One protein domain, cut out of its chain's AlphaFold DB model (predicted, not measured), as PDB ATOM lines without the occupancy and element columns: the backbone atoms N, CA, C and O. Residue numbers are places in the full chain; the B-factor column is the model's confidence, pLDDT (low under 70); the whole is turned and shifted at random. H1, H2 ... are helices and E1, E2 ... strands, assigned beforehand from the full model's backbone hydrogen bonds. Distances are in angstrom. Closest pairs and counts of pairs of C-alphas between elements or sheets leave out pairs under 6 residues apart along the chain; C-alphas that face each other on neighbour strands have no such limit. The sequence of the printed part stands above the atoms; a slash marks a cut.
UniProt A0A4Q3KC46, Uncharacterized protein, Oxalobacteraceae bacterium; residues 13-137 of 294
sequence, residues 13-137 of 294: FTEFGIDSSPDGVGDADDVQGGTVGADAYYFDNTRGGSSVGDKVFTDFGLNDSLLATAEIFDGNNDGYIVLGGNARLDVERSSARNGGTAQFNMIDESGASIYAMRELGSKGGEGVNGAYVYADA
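What this domain is: This is residues 13 to 137 of the 294 residues of an uncharacterized protein of Oxalobacteraceae bacterium (UniProt A0A4Q3KC46). Two twisted sheets lie face to face as a sandwich: a larger one of six strands, E1 E3 E5 E10 E9 E6, and a smaller one of four, E2 E4 E8 E7, their strands crossed at 37 degrees. One short helix, H1, packs on the larger sheet, and long loops link many of the strands. The printed part has 125 residues, with the named elements in the order E1 E2 E3 E4 E5 E6 E7 E8 E9 H1 E10; both sheets are mixed. The class is mostly strand, though only 50 residues are in named elements. The whole is compact and rounded, with a radius of gyration of the C-alphas of 13.3 A and spans of 34 by 33 by 30 A.

How they stand to each other: The larger sheet, strongly twisted, begins at edge strand E1, residues 13 to 16, parallel to E3, residues 39 to 43, with N 16 and O 42 2.8 A apart. E3 is parallel to E5, residues 65 to 68, with N 67 and O 41 at 2.8 A. E5 is antiparallel to E10, residues 132 to 136, with N 134 and O 66 at 2.8 A. E10 is antiparallel to E9, residues 116 to 122, with N 120 and O 133 at 2.8 A. E9 is antiparallel to the other edge strand, E6, residues 80 to 82, with N 81 and O 117 at 2.8 A. H1, residues 127 to 130, is on this sheet at a height of 7.0 A, only just over E5, with 3 of its C-alphas there; the closest C-alphas of H1 and E5 are those of Val 128 and Leu 67, 7.0 A apart. H1 is too short for an O i to N i+4 pair, but its one O i to N i+3 pair is within hydrogen-bond range. In the other sheet, edge strand E2, residues 31 to 33, is parallel to E4, residues 55 to 60, with N 32 and O 56 at 2.8 A. E4 is parallel to E8, residues 103 to 108, with N 57 and O 105 at 2.8 A. E7, residues 88 to 90, forms a hairpin with E8, with N 89 and O 104 at 2.8 A. The facing parts of the two sheets are 9.6 A centre to centre.

Where its parts are: E1 begins at C-alpha 13, (83.065, -82.529, -8.090), and E10 ends at C-alpha 136, (98.807, -75.646, -7.435). E9 measures 18.5 A, E8 16.1 A and E10 13.9 A from first to last C-alpha.

The domain as a whole: The C-alphas farthest apart, of Val 36 and Arg 97, are 36.8 A apart. The printed part has no cut. The links E1 to E2, E3 to E4, E5 to E6 and E7 to E8 are long. The mean pLDDT of the printed part is 90.3; residues 22 to 26, 28, and 48 to 49 are under 70.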
ATOM      1  N   PHE A  13      83.559 -83.895  -8.246       96.62
ATOM      2  CA  PHE A  13      83.065 -82.529  -8.090       96.62
ATOM      3  C   PHE A  13      82.449 -82.316  -6.709       96.62
ATOM      4  O   PHE A  13      81.522 -83.039  -6.334       96.62
ATOM      5  N   THR A  14      82.901 -81.272  -6.020       96.31
ATOM      6  CA  THR A  14      82.382 -80.843  -4.718       96.31
ATOM      7  C   THR A  14      82.008 -79.365  -4.789       96.31
ATOM      8  O   THR A  14      82.820 -78.538  -5.191       96.31
ATOM      9  N   GLU A  15      80.780 -79.015  -4.408       94.56
ATOM     10  CA  GLU A  15      80.315 -77.624  -4.332       94.56
ATOM     11  C   GLU A  15      80.179 -77.208  -2.868       94.56
ATOM     12  O   GLU A  15      79.487 -77.875  -2.097       94.56
ATOM     13  N   PHE A  16      80.795 -76.084  -2.504       90.31
ATOM     14  CA  PHE A  16      80.635 -75.487  -1.187       90.31
ATOM     15  C   PHE A  16      79.450 -74.528  -1.170       90.31
ATOM     16  O   PHE A  16      79.314 -73.629  -2.006       90.31
ATOM     17  N   GLY A  17      78.583 -74.729  -0.182       84.62
ATOM     18  CA  GLY A  17      77.487 -73.819   0.103       84.62
ATOM     19  C   GLY A  17      77.957 -72.521   0.758       84.62
ATOM     20  O   GLY A  17      79.127 -72.324   1.070       84.62
ATOM     21  N   ILE A  18      76.993 -71.633   0.996       83.44
ATOM     22  CA  ILE A  18      77.199 -70.502   1.902       83.44
ATOM     23  C   ILE A  18      77.411 -71.063   3.303       83.44
ATOM     24  O   ILE A  18      76.591 -71.852   3.778       83.44
ATOM     25  N   ASP A  19      78.446 -70.576   3.966       80.25
ATOM     26  CA  ASP A  19      78.688 -70.859   5.363       80.25
ATOM     27  C   ASP A  19      77.838 -69.926   6.234       80.25
ATOM     28  O   ASP A  19      77.899 -68.693   6.150       80.25
ATOM     29  N   SER A  20      76.981 -70.529   7.057       71.12
ATOM     30  CA  SER A  20      76.118 -69.784   7.972       71.12
ATOM     31  C   SER A  20      76.863 -69.263   9.206       71.12
ATOM     32  O   SER A  20      76.362 -68.346   9.866       71.12
ATOM     33  N   SER A  21      78.052 -69.809   9.484       74.81
ATOM     34  CA  SER A  21      78.943 -69.465  10.591       74.81
ATOM     35  C   SER A  21      80.392 -69.411  10.083       74.81
ATOM     36  O   SER A  21      81.133 -70.363  10.277       74.81
ATOM     37  N   PRO A  22      80.832 -68.297   9.465       64.44
ATOM     38  CA  PRO A  22      82.175 -68.154   8.895       64.44
ATOM     39  C   PRO A  22      83.237 -67.990   9.997       64.44
ATOM     40  O   PRO A  22      83.828 -66.923  10.163       64.44
ATOM     41  N   ASP A  23      83.417 -69.018  10.818       67.56
ATOM     42  CA  ASP A  23      84.419 -69.106  11.879       67.56
ATOM     43  C   ASP A  23      85.470 -70.195  11.613       67.56
ATOM     44  O   ASP A  23      86.483 -70.236  12.316       67.56
ATOM     45  N   GLY A  24      85.255 -71.029  10.586       57.09
ATOM     46  CA  GLY A  24      86.166 -72.097  10.176       57.09
ATOM     47  C   GLY A  24      86.248 -73.257  11.162       57.09
ATOM     48  O   GLY A  24      87.223 -74.010  11.125       57.09
ATOM     49  N   VAL A  25      85.296 -73.370  12.093       56.41
ATOM     50  CA  VAL A  25      85.258 -74.431  13.100       56.41
ATOM     51  C   VAL A  25      83.826 -74.750  13.519       56.41
ATOM     52  O   VAL A  25      83.308 -74.209  14.495       56.41
ATOM     53  N   GLY A  26      83.246 -75.787  12.924       56.41
ATOM     54  CA  GLY A  26      82.076 -76.441  13.516       56.41
ATOM     55  C   GLY A  26      81.202 -77.213  12.547       56.41
ATOM     56  O   GLY A  26      80.459 -78.090  13.002       56.41
ATOM     57  N   ASP A  27      81.329 -76.941  11.251       70.19
ATOM     58  CA  ASP A  27      80.524 -77.563  10.213       70.19
ATOM     59  C   ASP A  27      81.293 -78.696   9.520       70.19
ATOM     60  O   ASP A  27      82.522 -78.722   9.444       70.19
ATOM     61  N   ALA A  28      80.552 -79.703   9.047       65.56
ATOM     62  CA  ALA A  28      81.139 -80.885   8.410       65.56
ATOM     63  C   ALA A  28      81.917 -80.547   7.124       65.56
ATOM     64  O   ALA A  28      82.778 -81.328   6.728       65.56
ATOM     65  N   ASP A  29      81.631 -79.389   6.526       74.12
ATOM     66  CA  ASP A  29      82.220 -78.919   5.272       74.12
ATOM     67  C   ASP A  29      83.442 -78.002   5.502       74.12
ATOM     68  O   ASP A  29      84.027 -77.507   4.544       74.12
ATOM     69  N   ASP A  30      83.856 -77.769   6.758       87.12
ATOM     70  CA  ASP A  30      85.010 -76.912   7.082       87.12
ATOM     71  C   ASP A  30      86.355 -77.570   6.788       87.12
ATOM     72  O   ASP A  30      87.356 -76.879   6.600       87.12
ATOM     73  N   VAL A  31      86.388 -78.902   6.755       91.62
ATOM     74  CA  VAL A  31      87.578 -79.678   6.414       91.62
ATOM     75  C   VAL A  31      87.268 -80.530   5.195       91.62
ATOM     76  O   VAL A  31      86.452 -81.447   5.264       91.62
ATOM     77  N   GLN A  32      87.960 -80.251   4.098       93.88
ATOM     78  CA  GLN A  32      87.820 -80.969   2.848       93.88
ATOM     79  C   GLN A  32      89.068 -81.807   2.579       93.88
ATOM     80  O   GLN A  32      90.154 -81.272   2.389       93.88
ATOM     81  N   GLY A  33      88.898 -83.129   2.544       93.94
ATOM     82  CA  GLY A  33      89.943 -84.049   2.101       93.94
ATOM     83  C   GLY A  33      89.968 -84.188   0.580       93.94
ATOM     84  O   GLY A  33      88.897 -84.303  -0.031       93.94
ATOM     85  N   GLY A  34      91.165 -84.204  -0.001       93.94
ATOM     86  CA  GLY A  34      91.414 -84.676  -1.360       93.94
ATOM     87  C   GLY A  34      91.261 -86.185  -1.491       93.94
ATOM     88  O   GLY A  34      91.264 -86.942  -0.510       93.94
ATOM     89  N   THR A  35      91.067 -86.635  -2.722       95.38
ATOM     90  CA  THR A  35      91.111 -88.044  -3.097       95.38
ATOM     91  C   THR A  35      92.410 -88.341  -3.843       95.38
ATOM     92  O   THR A  35      93.196 -87.463  -4.148       95.38
ATOM     93  N   VAL A  36      92.657 -89.618  -4.151       92.69
ATOM     94  CA  VAL A  36      93.787 -89.997  -5.024       92.69
ATOM     95  C   VAL A  36      93.532 -89.576  -6.482       92.69
ATOM     96  O   VAL A  36      94.455 -89.491  -7.285       92.69
ATOM     97  N   GLY A  37      92.259 -89.409  -6.860       95.00
ATOM     98  CA  GLY A  37      91.870 -88.925  -8.181       95.00
ATOM     99  C   GLY A  37      91.850 -87.401  -8.212       95.00
ATOM    100  O   GLY A  37      92.116 -86.765  -7.210       95.00
ATOM    101  N   ALA A  38      91.552 -86.824  -9.375       97.62
ATOM    102  CA  ALA A  38      91.393 -85.378  -9.470       97.62
ATOM    103  C   ALA A  38      90.121 -84.932  -8.744       97.62
ATOM    104  O   ALA A  38      89.050 -85.498  -8.997       97.62
ATOM    105  N   ASP A  39      90.216 -83.890  -7.931       98.25
ATOM    106  CA  ASP A  39      89.087 -83.214  -7.309       98.25
ATOM    107  C   ASP A  39      88.901 -81.787  -7.863       98.25
ATOM    108  O   ASP A  39      89.834 -81.060  -8.207       98.25
ATOM    109  N   ALA A  40      87.643 -81.369  -7.986       98.12
ATOM    110  CA  ALA A  40      87.246 -80.042  -8.435       98.12
ATOM    111  C   ALA A  40      86.302 -79.422  -7.406       98.12
ATOM    112  O   ALA A  40      85.149 -79.843  -7.261       98.12
ATOM    113  N   TYR A  41      86.790 -78.395  -6.718       98.00
ATOM    114  CA  TYR A  41      86.092 -77.738  -5.625       98.00
ATOM    115  C   TYR A  41      85.532 -76.389  -6.057       98.00
ATOM    116  O   TYR A  41      86.278 -75.448  -6.318       98.00
ATOM    117  N   TYR A  42      84.211 -76.282  -6.126       97.06
ATOM    118  CA  TYR A  42      83.520 -75.091  -6.602       97.06
ATOM    119  C   TYR A  42      82.907 -74.271  -5.470       97.06
ATOM    120  O   TYR A  42      82.278 -74.820  -4.568       97.06
ATOM    121  N   PHE A  43      83.037 -72.949  -5.552       95.31
ATOM    122  CA  PHE A  43      82.428 -72.021  -4.606       95.31
ATOM    123  C   PHE A  43      82.032 -70.690  -5.251       95.31
ATOM    124  O   PHE A  43      82.647 -70.202  -6.200       95.31
ATOM    125  N   ASP A  44      80.989 -70.073  -4.693       94.12
ATOM    126  CA  ASP A  44      80.450 -68.801  -5.170       94.12
ATOM    127  C   ASP A  44      80.870 -67.633  -4.270       94.12
ATOM    128  O   ASP A  44      80.160 -67.257  -3.338       94.12
ATOM    129  N   ASN A  45      82.009 -67.021  -4.595       92.75
ATOM    130  CA  ASN A  45      82.563 -65.849  -3.908       92.75
ATOM    131  C   ASN A  45      81.958 -64.502  -4.365       92.75
ATOM    132  O   ASN A  45      82.511 -63.443  -4.070       92.75
ATOM    133  N   THR A  46      80.826 -64.497  -5.086       89.19
ATOM    134  CA  THR A  46      80.189 -63.249  -5.566       89.19
ATOM    135  C   THR A  46      79.018 -62.764  -4.718       89.19
ATOM    136  O   THR A  46      78.522 -61.646  -4.907       89.19
ATOM    137  N   ARG A  47      78.530 -63.582  -3.781       76.62
ATOM    138  CA  ARG A  47      77.286 -63.299  -3.058       76.62
ATOM    139  C   ARG A  47      77.499 -62.257  -1.966       76.62
ATOM    140  O   ARG A  47      77.866 -62.559  -0.840       76.62
ATOM    141  N   GLY A  48      77.197 -60.998  -2.281       69.44
ATOM    142  CA  GLY A  48      77.238 -59.910  -1.303       69.44
ATOM    143  C   GLY A  48      76.441 -60.236  -0.031       69.44
ATOM    144  O   GLY A  48      75.223 -60.400  -0.079       69.44
ATOM    145  N   GLY A  49      77.135 -60.296   1.110       69.00
ATOM    146  CA  GLY A  49      76.542 -60.599   2.418       69.00
ATOM    147  C   GLY A  49      76.417 -62.091   2.745       69.00
ATOM    148  O   GLY A  49      75.763 -62.432   3.728       69.00
ATOM    149  N   SER A  50      77.014 -62.976   1.949       79.19
ATOM    150  CA  SER A  50      77.113 -64.409   2.224       79.19
ATOM    151  C   SER A  50      78.544 -64.855   1.966       79.19
ATOM    152  O   SER A  50      79.054 -64.631   0.875       79.19
ATOM    153  N   SER A  51      79.178 -65.427   2.983       88.81
ATOM    154  CA  SER A  51      80.552 -65.914   2.895       88.81
ATOM    155  C   SER A  51      80.545 -67.410   2.591       88.81
ATOM    156  O   SER A  51      79.639 -68.120   3.036       88.81
ATOM    157  N   VAL A  52      81.536 -67.897   1.849       90.56
ATOM    158  CA  VAL A  52      81.801 -69.347   1.734       90.56
ATOM    159  C   VAL A  52      82.466 -69.911   2.997       90.56
ATOM    160  O   VAL A  52      82.618 -71.122   3.128       90.56
ATOM    161  N   GLY A  53      82.809 -69.029   3.939       91.62
ATOM    162  CA  GLY A  53      83.440 -69.350   5.210       91.62
ATOM    163  C   GLY A  53      84.898 -69.746   5.066       91.62
ATOM    164  O   GLY A  53      85.422 -69.926   3.966       91.62
ATOM    165  N   ASP A  54      85.566 -69.876   6.205       92.06
ATOM    166  CA  ASP A  54      86.914 -70.425   6.230       92.06
ATOM    167  C   ASP A  54      86.851 -71.931   5.943       92.06
ATOM    168  O   ASP A  54      85.926 -72.620   6.379       92.06
ATOM    169  N   LYS A  55      87.822 -72.446   5.187       93.88
ATOM    170  CA  LYS A  55      87.910 -73.870   4.832       93.88
ATOM    171  C   LYS A  55      89.334 -74.367   5.022       93.88
ATOM    172  O   LYS A  55      90.295 -73.613   4.875       93.88
ATOM    173  N   VAL A  56      89.485 -75.641   5.347       93.81
ATOM    174  CA  VAL A  56      90.773 -76.326   5.438       93.81
ATOM    175  C   VAL A  56      90.773 -77.455   4.429       93.81
ATOM    176  O   VAL A  56      90.013 -78.406   4.567       93.81
ATOM    177  N   PHE A  57      91.646 -77.366   3.438       95.56
ATOM    178  CA  PHE A  57      91.893 -78.457   2.513       95.56
ATOM    179  C   PHE A  57      93.040 -79.285   3.065       95.56
ATOM    180  O   PHE A  57      94.093 -78.741   3.396       95.56
ATOM    181  N   THR A  58      92.814 -80.583   3.196       95.50
ATOM    182  CA  THR A  58      93.848 -81.568   3.498       95.50
ATOM    183  C   THR A  58      94.013 -82.459   2.289       95.50
ATOM    184  O   THR A  58      93.012 -82.847   1.695       95.50
ATOM    185  N   ASP A  59      95.247 -82.823   1.968       96.25
ATOM    186  CA  ASP A  59      95.546 -83.674   0.821       96.25
ATOM    187  C   ASP A  59      95.112 -83.055  -0.521       96.25
ATOM    188  O   ASP A  59      94.677 -83.773  -1.409       96.25
ATOM    189  N   PHE A  60      95.205 -81.725  -0.668       97.19
ATOM    190  CA  PHE A  60      94.961 -81.058  -1.951       97.19
ATOM    191  C   PHE A  60      96.072 -81.448  -2.932       97.19
ATOM    192  O   PHE A  60      97.211 -80.988  -2.815       97.19
ATOM    193  N   GLY A  61      95.745 -82.340  -3.857       96.56
ATOM    194  CA  GLY A  61      96.678 -82.935  -4.794       96.56
ATOM    195  C   GLY A  61      97.094 -81.996  -5.919       96.56
ATOM    196  O   GLY A  61      96.465 -80.983  -6.230       96.56
ATOM    197  N   LEU A  62      98.162 -82.388  -6.605       96.19
ATOM    198  CA  LEU A  62      98.679 -81.685  -7.787       96.19
ATOM    199  C   LEU A  62      97.721 -81.758  -8.992       96.19
ATOM    200  O   LEU A  62      97.882 -81.046  -9.983       96.19
ATOM    201  N   ASN A  63      96.741 -82.650  -8.899       97.25
ATOM    202  CA  ASN A  63      95.642 -82.905  -9.817       97.25
ATOM    203  C   ASN A  63      94.311 -82.292  -9.341       97.25
ATOM    204  O   ASN A  63      93.286 -82.530  -9.981       97.25
ATOM    205  N   ASP A  64      94.313 -81.502  -8.268       98.38
ATOM    206  CA  ASP A  64      93.112 -80.856  -7.753       98.38
ATOM    207  C   ASP A  64      92.965 -79.421  -8.255       98.38
ATOM    208  O   ASP A  64      93.921 -78.743  -8.650       98.38
ATOM    209  N   SER A  65      91.727 -78.932  -8.243       98.44
ATOM    210  CA  SER A  65      91.394 -77.591  -8.712       98.44
ATOM    211  C   SER A  65      90.380 -76.880  -7.821       98.44
ATOM    212  O   SER A  65      89.436 -77.475  -7.299       98.44
ATOM    213  N   LEU A  66      90.557 -75.566  -7.692       98.38
ATOM    214  CA  LEU A  66      89.563 -74.650  -7.143       98.38
ATOM    215  C   LEU A  66      88.842 -73.932  -8.286       98.38
ATOM    216  O   LEU A  66      89.470 -73.464  -9.235       98.38
ATOM    217  N   LEU A  67      87.521 -73.831  -8.187       98.25
ATOM    218  CA  LEU A  67      86.652 -73.191  -9.164       98.25
ATOM    219  C   LEU A  67      85.856 -72.079  -8.470       98.25
ATOM    220  O   LEU A  67      84.982 -72.355  -7.651       98.25
ATOM    221  N   ALA A  68      86.124 -70.825  -8.815       97.19
ATOM    222  CA  ALA A  68      85.491 -69.663  -8.195       97.19
ATOM    223  C   ALA A  68      84.567 -68.932  -9.177       97.19
ATOM    224  O   ALA A  68      84.920 -68.725 -10.338       97.19
ATOM    225  N   THR A  69      83.389 -68.489  -8.732       96.00
ATOM    226  CA  THR A  69      82.480 -67.698  -9.590       96.00
ATOM    227  C   THR A  69      83.088 -66.358 -10.030       96.00
ATOM    228  O   THR A  69      82.809 -65.890 -11.134       96.00
ATOM    229  N   ALA A  70      83.920 -65.737  -9.196       95.31
ATOM    230  CA  ALA A  70      84.715 -64.561  -9.527       95.31
ATOM    231  C   ALA A  70      86.200 -64.791  -9.261       95.31
ATOM    232  O   ALA A  70      86.581 -65.586  -8.402       95.31
ATOM    233  N   GLU A  71      87.012 -64.033  -9.989       96.19
ATOM    234  CA  GLU A  71      88.464 -64.038  -9.882       96.19
ATOM    235  C   GLU A  71      88.910 -63.760  -8.437       96.19
ATOM    236  O   GLU A  71      88.451 -62.809  -7.794       96.19
ATOM    237  N   ILE A  72      89.795 -64.608  -7.919       96.00
ATOM    238  CA  ILE A  72      90.461 -64.400  -6.636       96.00
ATOM    239  C   ILE A  72      91.539 -63.339  -6.841       96.00
ATOM    240  O   ILE A  72      92.254 -63.348  -7.836       96.00
ATOM    241  N   PHE A  73      91.665 -62.413  -5.890       94.81
ATOM    242  CA  PHE A  73      92.569 -61.274  -6.023       94.81
ATOM    243  C   PHE A  73      94.039 -61.693  -6.200       94.81
ATOM    244  O   PHE A  73      94.724 -62.027  -5.228       94.81
ATOM    245  N   ASP A  74      94.531 -61.544  -7.425       93.25
ATOM    246  CA  ASP A  74      95.944 -61.493  -7.771       93.25
ATOM    247  C   ASP A  74      96.434 -60.032  -7.679       93.25
ATOM    248  O   ASP A  74      96.013 -59.138  -8.415       93.25
ATOM    249  N   GLY A  75      97.311 -59.763  -6.709       90.00
ATOM    250  CA  GLY A  75      97.739 -58.404  -6.385       90.00
ATOM    251  C   GLY A  75      98.707 -57.774  -7.385       90.00
ATOM    252  O   GLY A  75      98.759 -56.542  -7.461       90.00
ATOM    253  N   ASN A  76      99.473 -58.579  -8.119       88.38
ATOM    254  CA  ASN A  76     100.447 -58.113  -9.108       88.38
ATOM    255  C   ASN A  76     100.068 -58.519 -10.545       88.38
ATOM    256  O   ASN A  76     100.731 -58.060 -11.479       88.38
ATOM    257  N   ASN A  77      98.964 -59.256 -10.718       92.00
ATOM    258  CA  ASN A  77      98.395 -59.649 -12.005       92.00
ATOM    259  C   ASN A  77      99.412 -60.439 -12.850       92.00
ATOM    260  O   ASN A  77      99.579 -60.179 -14.049       92.00
ATOM    261  N   ASP A  78     100.145 -61.346 -12.204       91.19
ATOM    262  CA  ASP A  78     101.110 -62.240 -12.845       91.19
ATOM    263  C   ASP A  78     100.553 -63.655 -13.100       91.19
ATOM    264  O   ASP A  78     101.224 -64.472 -13.737       91.19
ATOM    265  N   GLY A  79      99.308 -63.910 -12.684       93.56
ATOM    266  CA  GLY A  79      98.622 -65.192 -12.795       93.56
ATOM    267  C   GLY A  79      98.908 -66.141 -11.630       93.56
ATOM    268  O   GLY A  79      98.487 -67.297 -11.690       93.56
ATOM    269  N   TYR A  80      99.615 -65.691 -10.590       94.94
ATOM    270  CA  TYR A  80      99.913 -66.467  -9.395       94.94
ATOM    271  C   TYR A  80      99.411 -65.764  -8.136       94.94
ATOM    272  O   TYR A  80      99.665 -64.593  -7.876       94.94
ATOM    273  N   ILE A  81      98.758 -66.530  -7.269       94.50
ATOM    274  CA  ILE A  81      98.337 -66.062  -5.953       94.50
ATOM    275  C   ILE A  81      99.248 -66.722  -4.931       94.50
ATOM    276  O   ILE A  81      99.181 -67.928  -4.726       94.50
ATOM    277  N   VAL A  82     100.113 -65.938  -4.290       93.31
ATOM    278  CA  VAL A  82     101.025 -66.426  -3.245       93.31
ATOM    279  C   VAL A  82     100.302 -66.461  -1.895       93.31
ATOM    280  O   VAL A  82      99.814 -65.435  -1.420       93.31
ATOM    281  N   LEU A  83     100.266 -67.630  -1.248       89.38
ATOM    282  CA  LEU A  83      99.520 -67.886  -0.004       89.38
ATOM    283  C   LEU A  83     100.336 -67.578   1.272       89.38
ATOM    284  O   LEU A  83      99.848 -67.720   2.400       89.38
ATOM    285  N   GLY A  84     101.581 -67.117   1.107       78.31
ATOM    286  CA  GLY A  84     102.515 -66.823   2.195       78.31
ATOM    287  C   GLY A  84     102.836 -68.050   3.059       78.31
ATOM    288  O   GLY A  84     102.355 -69.154   2.831       78.31
ATOM    289  N   GLY A  85     103.637 -67.867   4.112       77.06
ATOM    290  CA  GLY A  85     104.090 -68.983   4.960       77.06
ATOM    291  C   GLY A  85     103.002 -69.706   5.772       77.06
ATOM    292  O   GLY A  85     103.319 -70.669   6.458       77.06
ATOM    293  N   ASN A  86     101.748 -69.244   5.725       79.38
ATOM    294  CA  ASN A  86     100.620 -69.855   6.435       79.38
ATOM    295  C   ASN A  86      99.637 -70.581   5.494       79.38
ATOM    296  O   ASN A  86      98.575 -70.965   5.973       79.38
ATOM    297  N   ALA A  87      99.943 -70.699   4.192       87.50
ATOM    298  CA  ALA A  87      99.072 -71.289   3.164       87.50
ATOM    299  C   ALA A  87      97.625 -70.765   3.168       87.50
ATOM    300  O   ALA A  87      96.676 -71.526   2.978       87.50
ATOM    301  N   ARG A  88      97.437 -69.460   3.402       92.62
ATOM    302  CA  ARG A  88      96.097 -68.864   3.440       92.62
ATOM    303  C   ARG A  88      95.766 -68.178   2.131       92.62
ATOM    304  O   ARG A  88      96.384 -67.176   1.778       92.62
ATOM    305  N   LEU A  89      94.748 -68.697   1.462       95.06
ATOM    306  CA  LEU A  89      94.145 -68.101   0.285       95.06
ATOM    307  C   LEU A  89      92.919 -67.286   0.693       95.06
ATOM    308  O   LEU A  89      91.916 -67.834   1.141       95.06
ATOM    309  N   ASP A  90      92.990 -65.971   0.522       93.44
ATOM    310  CA  ASP A  90      91.855 -65.082   0.764       93.44
ATOM    311  C   ASP A  90      90.912 -65.077  -0.458       93.44
ATOM    312  O   ASP A  90      91.077 -64.275  -1.382       93.44
ATOM    313  N   VAL A  91      89.918 -65.968  -0.475       93.94
ATOM    314  CA  VAL A  91      89.063 -66.224  -1.657       93.94
ATOM    315  C   VAL A  91      87.999 -65.154  -1.928       93.94
ATOM    316  O   VAL A  91      87.432 -65.085  -3.019       93.94
ATOM    317  N   GLU A  92      87.749 -64.285  -0.948       92.75
ATOM    318  CA  GLU A  92      86.800 -63.162  -1.027       92.75
ATOM    319  C   GLU A  92      87.500 -61.797  -0.963       92.75
ATOM    320  O   GLU A  92      86.881 -60.752  -0.716       92.75
ATOM    321  N   ARG A  93      88.822 -61.783  -1.158       91.38
ATOM    322  CA  ARG A  93      89.595 -60.547  -1.170       91.38
ATOM    323  C   ARG A  93      89.133 -59.657  -2.320       91.38
ATOM    324  O   ARG A  93      89.118 -60.056  -3.475       91.38
ATOM    325  N   SER A  94      88.821 -58.403  -2.000       86.62
ATOM    326  CA  SER A  94      88.410 -57.386  -2.989       86.62
ATOM    327  C   SER A  94      89.487 -56.334  -3.258       86.62
ATOM    328  O   SER A  94      89.373 -55.540  -4.189       86.62
ATOM    329  N   SER A  95      90.524 -56.272  -2.416       88.44
ATOM    330  CA  SER A  95      91.702 -55.426  -2.627       88.44
ATOM    331  C   SER A  95      92.853 -55.858  -1.721       88.44
ATOM    332  O   SER A  95      92.632 -56.512  -0.704       88.44
ATOM    333  N   ALA A  96      94.063 -55.358  -1.984       87.19
ATOM    334  CA  ALA A  96      95.235 -55.571  -1.127       87.19
ATOM    335  C   ALA A  96      95.044 -55.152   0.349       87.19
ATOM    336  O   ALA A  96      95.809 -55.564   1.214       87.19
ATOM    337  N   ARG A  97      94.049 -54.305   0.656       90.00
ATOM    338  CA  ARG A  97      93.739 -53.859   2.029       90.00
ATOM    339  C   ARG A  97      92.501 -54.524   2.625       90.00
ATOM    340  O   ARG A  97      92.184 -54.249   3.778       90.00
ATOM    341  N   ASN A  98      91.781 -55.329   1.849       87.50
ATOM    342  CA  ASN A  98      90.531 -55.947   2.265       87.50
ATOM    343  C   ASN A  98      90.527 -57.425   1.874       87.50
ATOM    344  O   ASN A  98      90.092 -57.760   0.772       87.50
ATOM    345  N   GLY A  99      91.015 -58.269   2.789       85.94
ATOM    346  CA  GLY A  99      91.155 -59.720   2.622       85.94
ATOM    347  C   GLY A  99      89.844 -60.495   2.474       85.94
ATOM    348  O   GLY A  99      89.889 -61.669   2.156       85.94
ATOM    349  N   GLY A 100      88.683 -59.858   2.646       89.00
ATOM    350  CA  GLY A 100      87.403 -60.568   2.614       89.00
ATOM    351  C   GLY A 100      87.112 -61.305   3.922       89.00
ATOM    352  O   GLY A 100      87.739 -61.026   4.947       89.00
ATOM    353  N   THR A 101      86.107 -62.181   3.895       89.25
ATOM    354  CA  THR A 101      85.593 -62.892   5.078       89.25
ATOM    355  C   THR A 101      85.821 -64.399   5.056       89.25
ATOM    356  O   THR A 101      85.454 -65.048   6.028       89.25
ATOM    357  N   ALA A 102      86.399 -64.935   3.984       91.19
ATOM    358  CA  ALA A 102      86.692 -66.351   3.823       91.19
ATOM    359  C   ALA A 102      88.169 -66.560   3.484       91.19
ATOM    360  O   ALA A 102      88.703 -65.930   2.559       91.19
ATOM    361  N   GLN A 103      88.805 -67.464   4.222       92.75
ATOM    362  CA  GLN A 103      90.177 -67.906   4.019       92.75
ATOM    363  C   GLN A 103      90.225 -69.420   3.851       92.75
ATOM    364  O   GLN A 103      89.699 -70.165   4.675       92.75
ATOM    365  N   PHE A 104      90.916 -69.891   2.821       95.06
ATOM    366  CA  PHE A 104      91.187 -71.313   2.651       95.06
ATOM    367  C   PHE A 104      92.609 -71.617   3.109       95.06
ATOM    368  O   PHE A 104      93.561 -70.986   2.651       95.06
ATOM    369  N   ASN A 105      92.752 -72.560   4.035       95.25
ATOM    370  CA  ASN A 105      94.035 -73.128   4.418       95.25
ATOM    371  C   ASN A 105      94.329 -74.325   3.511       95.25
ATOM    372  O   ASN A 105      93.609 -75.320   3.573       95.25
ATOM    373  N   MET A 106      95.357 -74.213   2.675       96.38
ATOM    374  CA  MET A 106      95.648 -75.178   1.613       96.38
ATOM    375  C   MET A 106      96.816 -76.087   2.013       96.38
ATOM    376  O   MET A 106      97.952 -75.623   2.146       96.38
ATOM    377  N   ILE A 107      96.546 -77.374   2.223       95.38
ATOM    378  CA  ILE A 107      97.549 -78.372   2.617       95.38
ATOM    379  C   ILE A 107      97.587 -79.474   1.558       95.38
ATOM    380  O   ILE A 107      96.539 -80.026   1.225       95.38
ATOM    381  N   ASP A 108      98.779 -79.790   1.058       95.31
ATOM    382  CA  ASP A 108      99.007 -80.817   0.040       95.31
ATOM    383  C   ASP A 108      98.971 -82.253   0.602       95.31
ATOM    384  O   ASP A 108      98.854 -82.473   1.812       95.31
ATOM    385  N   GLU A 109      99.102 -83.248  -0.281       94.69
ATOM    386  CA  GLU A 109      99.131 -84.690   0.042       94.69
ATOM    387  C   GLU A 109     100.318 -85.120   0.923       94.69
ATOM    388  O   GLU A 109     100.304 -86.192   1.534       94.69
ATOM    389  N   SER A 110     101.372 -84.304   1.007       94.12
ATOM    390  CA  SER A 110     102.501 -84.538   1.912       94.12
ATOM    391  C   SER A 110     102.254 -83.974   3.319       94.12
ATOM    392  O   SER A 110     103.041 -84.220   4.242       94.12
ATOM    393  N   GLY A 111     101.156 -83.232   3.499       93.88
ATOM    394  CA  GLY A 111     100.851 -82.469   4.702       93.88
ATOM    395  C   GLY A 111     101.575 -81.122   4.767       93.88
ATOM    396  O   GLY A 111     101.593 -80.498   5.834       93.88
ATOM    397  N   ALA A 112     102.202 -80.680   3.675       93.50
ATOM    398  CA  ALA A 112     102.866 -79.390   3.589       93.50
ATOM    399  C   ALA A 112     101.905 -78.300   3.097       93.50
ATOM    400  O   ALA A 112     100.865 -78.541   2.496       93.50
ATOM    401  N   SER A 113     102.242 -77.061   3.428       94.44
ATOM    402  CA  SER A 113     101.491 -75.879   3.024       94.44
ATOM    403  C   SER A 113     101.699 -75.583   1.539       94.44
ATOM    404  O   SER A 113     102.842 -75.377   1.129       94.44
ATOM    405  N   ILE A 114     100.611 -75.457   0.772       94.19
ATOM    406  CA  ILE A 114     100.686 -74.985  -0.617       94.19
ATOM    407  C   ILE A 114     101.147 -73.529  -0.619       94.19
ATOM    408  O   ILE A 114     100.603 -72.672   0.087       94.19
ATOM    409  N   TYR A 115     102.177 -73.243  -1.412       92.50
ATOM    410  CA  TYR A 115     102.810 -71.929  -1.410       92.50
ATOM    411  C   TYR A 115     102.110 -70.919  -2.321       92.50
ATOM    412  O   TYR A 115     101.977 -69.744  -1.967       92.50
ATOM    413  N   ALA A 116     101.701 -71.350  -3.509       95.50
ATOM    414  CA  ALA A 116     101.053 -70.494  -4.483       95.50
ATOM    415  C   ALA A 116     100.048 -71.292  -5.309       95.50
ATOM    416  O   ALA A 116     100.270 -72.460  -5.607       95.50
ATOM    417  N   MET A 117      98.976 -70.627  -5.715       97.56
ATOM    418  CA  MET A 117      98.051 -71.125  -6.726       97.56
ATOM    419  C   MET A 117      98.343 -70.416  -8.042       97.56
ATOM    420  O   MET A 117      98.743 -69.252  -8.039       97.56
ATOM    421  N   ARG A 118      98.123 -71.090  -9.166       97.25
ATOM    422  CA  ARG A 118      98.153 -70.485 -10.500       97.25
ATOM    423  C   ARG A 118      96.744 -70.388 -11.062       97.25
ATOM    424  O   ARG A 118      95.953 -71.315 -10.900       97.25
ATOM    425  N   GLU A 119      96.443 -69.280 -11.721       97.75
ATOM    426  CA  GLU A 119      95.191 -69.090 -12.441       97.75
ATOM    427  C   GLU A 119      95.264 -69.726 -13.834       97.75
ATOM    428  O   GLU A 119      96.180 -69.475 -14.617       97.75
ATOM    429  N   LEU A 120      94.250 -70.525 -14.159       97.88
ATOM    430  CA  LEU A 120      94.053 -71.161 -15.460       97.88
ATOM    431  C   LEU A 120      92.937 -70.475 -16.268       97.88
ATOM    432  O   LEU A 120      92.504 -70.990 -17.295       97.88
ATOM    433  N   GLY A 121      92.463 -69.307 -15.840       96.56
ATOM    434  CA  GLY A 121      91.435 -68.522 -16.520       96.56
ATOM    435  C   GLY A 121      90.026 -69.098 -16.358       96.56
ATOM    436  O   GLY A 121      89.728 -69.796 -15.391       96.56
ATOM    437  N   SER A 122      89.138 -68.796 -17.310       95.19
ATOM    438  CA  SER A 122      87.759 -69.300 -17.337       95.19
ATOM    439  C   SER A 122      87.321 -69.671 -18.754       95.19
ATOM    440  O   SER A 122      87.784 -69.109 -19.748       95.19
ATOM    441  N   LYS A 123      86.363 -70.600 -18.867       87.31
ATOM    442  CA  LYS A 123      85.755 -70.967 -20.160       87.31
ATOM    443  C   LYS A 123      84.696 -69.989 -20.662       87.31
ATOM    444  O   LYS A 123      84.273 -70.078 -21.818       87.31
ATOM    445  N   GLY A 124      84.259 -69.074 -19.802       85.38
ATOM    446  CA  GLY A 124      83.043 -68.301 -20.008       85.38
ATOM    447  C   GLY A 124      81.778 -69.165 -19.912       85.38
ATOM    448  O   GLY A 124      81.782 -70.374 -20.126       85.38
ATOM    449  N   GLY A 125      80.657 -68.533 -19.578       89.50
ATOM    450  CA  GLY A 125      79.392 -69.221 -19.320       89.50
ATOM    451  C   GLY A 125      78.802 -68.814 -17.976       89.50
ATOM    452  O   GLY A 125      79.111 -67.744 -17.462       89.50
ATOM    453  N   GLU A 126      77.938 -69.665 -17.427       90.25
ATOM    454  CA  GLU A 126      77.282 -69.457 -16.133       90.25
ATOM    455  C   GLU A 126      77.601 -70.615 -15.173       90.25
ATOM    456  O   GLU A 126      77.825 -71.753 -15.606       90.25
ATOM    457  N   GLY A 127      77.603 -70.319 -13.868       92.94
ATOM    458  CA  GLY A 127      77.915 -71.281 -12.805       92.94
ATOM    459  C   GLY A 127      79.307 -71.895 -12.967       92.94
ATOM    460  O   GLY A 127      80.228 -71.231 -13.434       92.94
ATOM    461  N   VAL A 128      79.435 -73.192 -12.665       93.94
ATOM    462  CA  VAL A 128      80.706 -73.936 -12.757       93.94
ATOM    463  C   VAL A 128      81.396 -73.809 -14.120       93.94
ATOM    464  O   VAL A 128      82.614 -73.746 -14.184       93.94
ATOM    465  N   ASN A 129      80.654 -73.721 -15.229       93.31
ATOM    466  CA  ASN A 129      81.270 -73.630 -16.558       93.31
ATOM    467  C   ASN A 129      81.836 -72.236 -16.861       93.31
ATOM    468  O   ASN A 129      82.678 -72.108 -17.743       93.31
ATOM    469  N   GLY A 130      81.372 -71.206 -16.149       93.50
ATOM    470  CA  GLY A 130      81.919 -69.853 -16.210       93.50
ATOM    471  C   GLY A 130      82.929 -69.547 -15.104       93.50
ATOM    472  O   GLY A 130      83.394 -68.415 -15.044       93.50
ATOM    473  N   ALA A 131      83.241 -70.516 -14.238       96.88
ATOM    474  CA  ALA A 131      84.127 -70.310 -13.103       96.88
ATOM    475  C   ALA A 131      85.574 -70.041 -13.543       96.88
ATOM    476  O   ALA A 131      86.043 -70.556 -14.563       96.88
ATOM    477  N   TYR A 132      86.264 -69.248 -12.733       97.94
ATOM    478  CA  TYR A 132      87.709 -69.083 -12.751       97.94
ATOM    479  C   TYR A 132      88.355 -70.298 -12.102       97.94
ATOM    480  O   TYR A 132      87.893 -70.761 -11.058       97.94
ATOM    481  N   VAL A 133      89.398 -70.824 -12.730       98.50
ATOM    482  CA  VAL A 133      90.047 -72.069 -12.322       98.50
ATOM    483  C   VAL A 133      91.415 -71.774 -11.740       98.50
ATOM    484  O   VAL A 133      92.201 -71.043 -12.337       98.50
ATOM    485  N   TYR A 134      91.714 -72.408 -10.612       98.56
ATOM    486  CA  TYR A 134      93.005 -72.345  -9.948       98.56
ATOM    487  C   TYR A 134      93.509 -73.752  -9.638       98.56
ATOM    488  O   TYR A 134      92.722 -74.634  -9.300       98.56
ATOM    489  N   ALA A 135      94.819 -73.947  -9.719       98.25
ATOM    490  CA  ALA A 135      95.500 -75.192  -9.360       98.25
ATOM    491  C   ALA A 135      96.839 -74.872  -8.677       98.25
ATOM    492  O   ALA A 135      97.263 -73.712  -8.680       98.25
ATOM    493  N   ASP A 136      97.513 -75.864  -8.098       97.31
ATOM    494  CA  ASP A 136      98.807 -75.646  -7.435       97.31
ATOM    495  C   ASP A 136      99.847 -75.080  -8.420       97.31
ATOM    496  O   ASP A 136     100.053 -75.603  -9.515       97.31
ATOM    497  N   ALA A 137     100.525 -73.988  -8.070       96.44
ATOM    498  CA  ALA A 137     101.560 -73.402  -8.917       96.44
ATOM    499  C   ALA A 137     102.743 -74.353  -9.197       96.44
ATOM    500  O   ALA A 137     103.395 -74.198 -10.240       96.44
TER     501      ALA A 137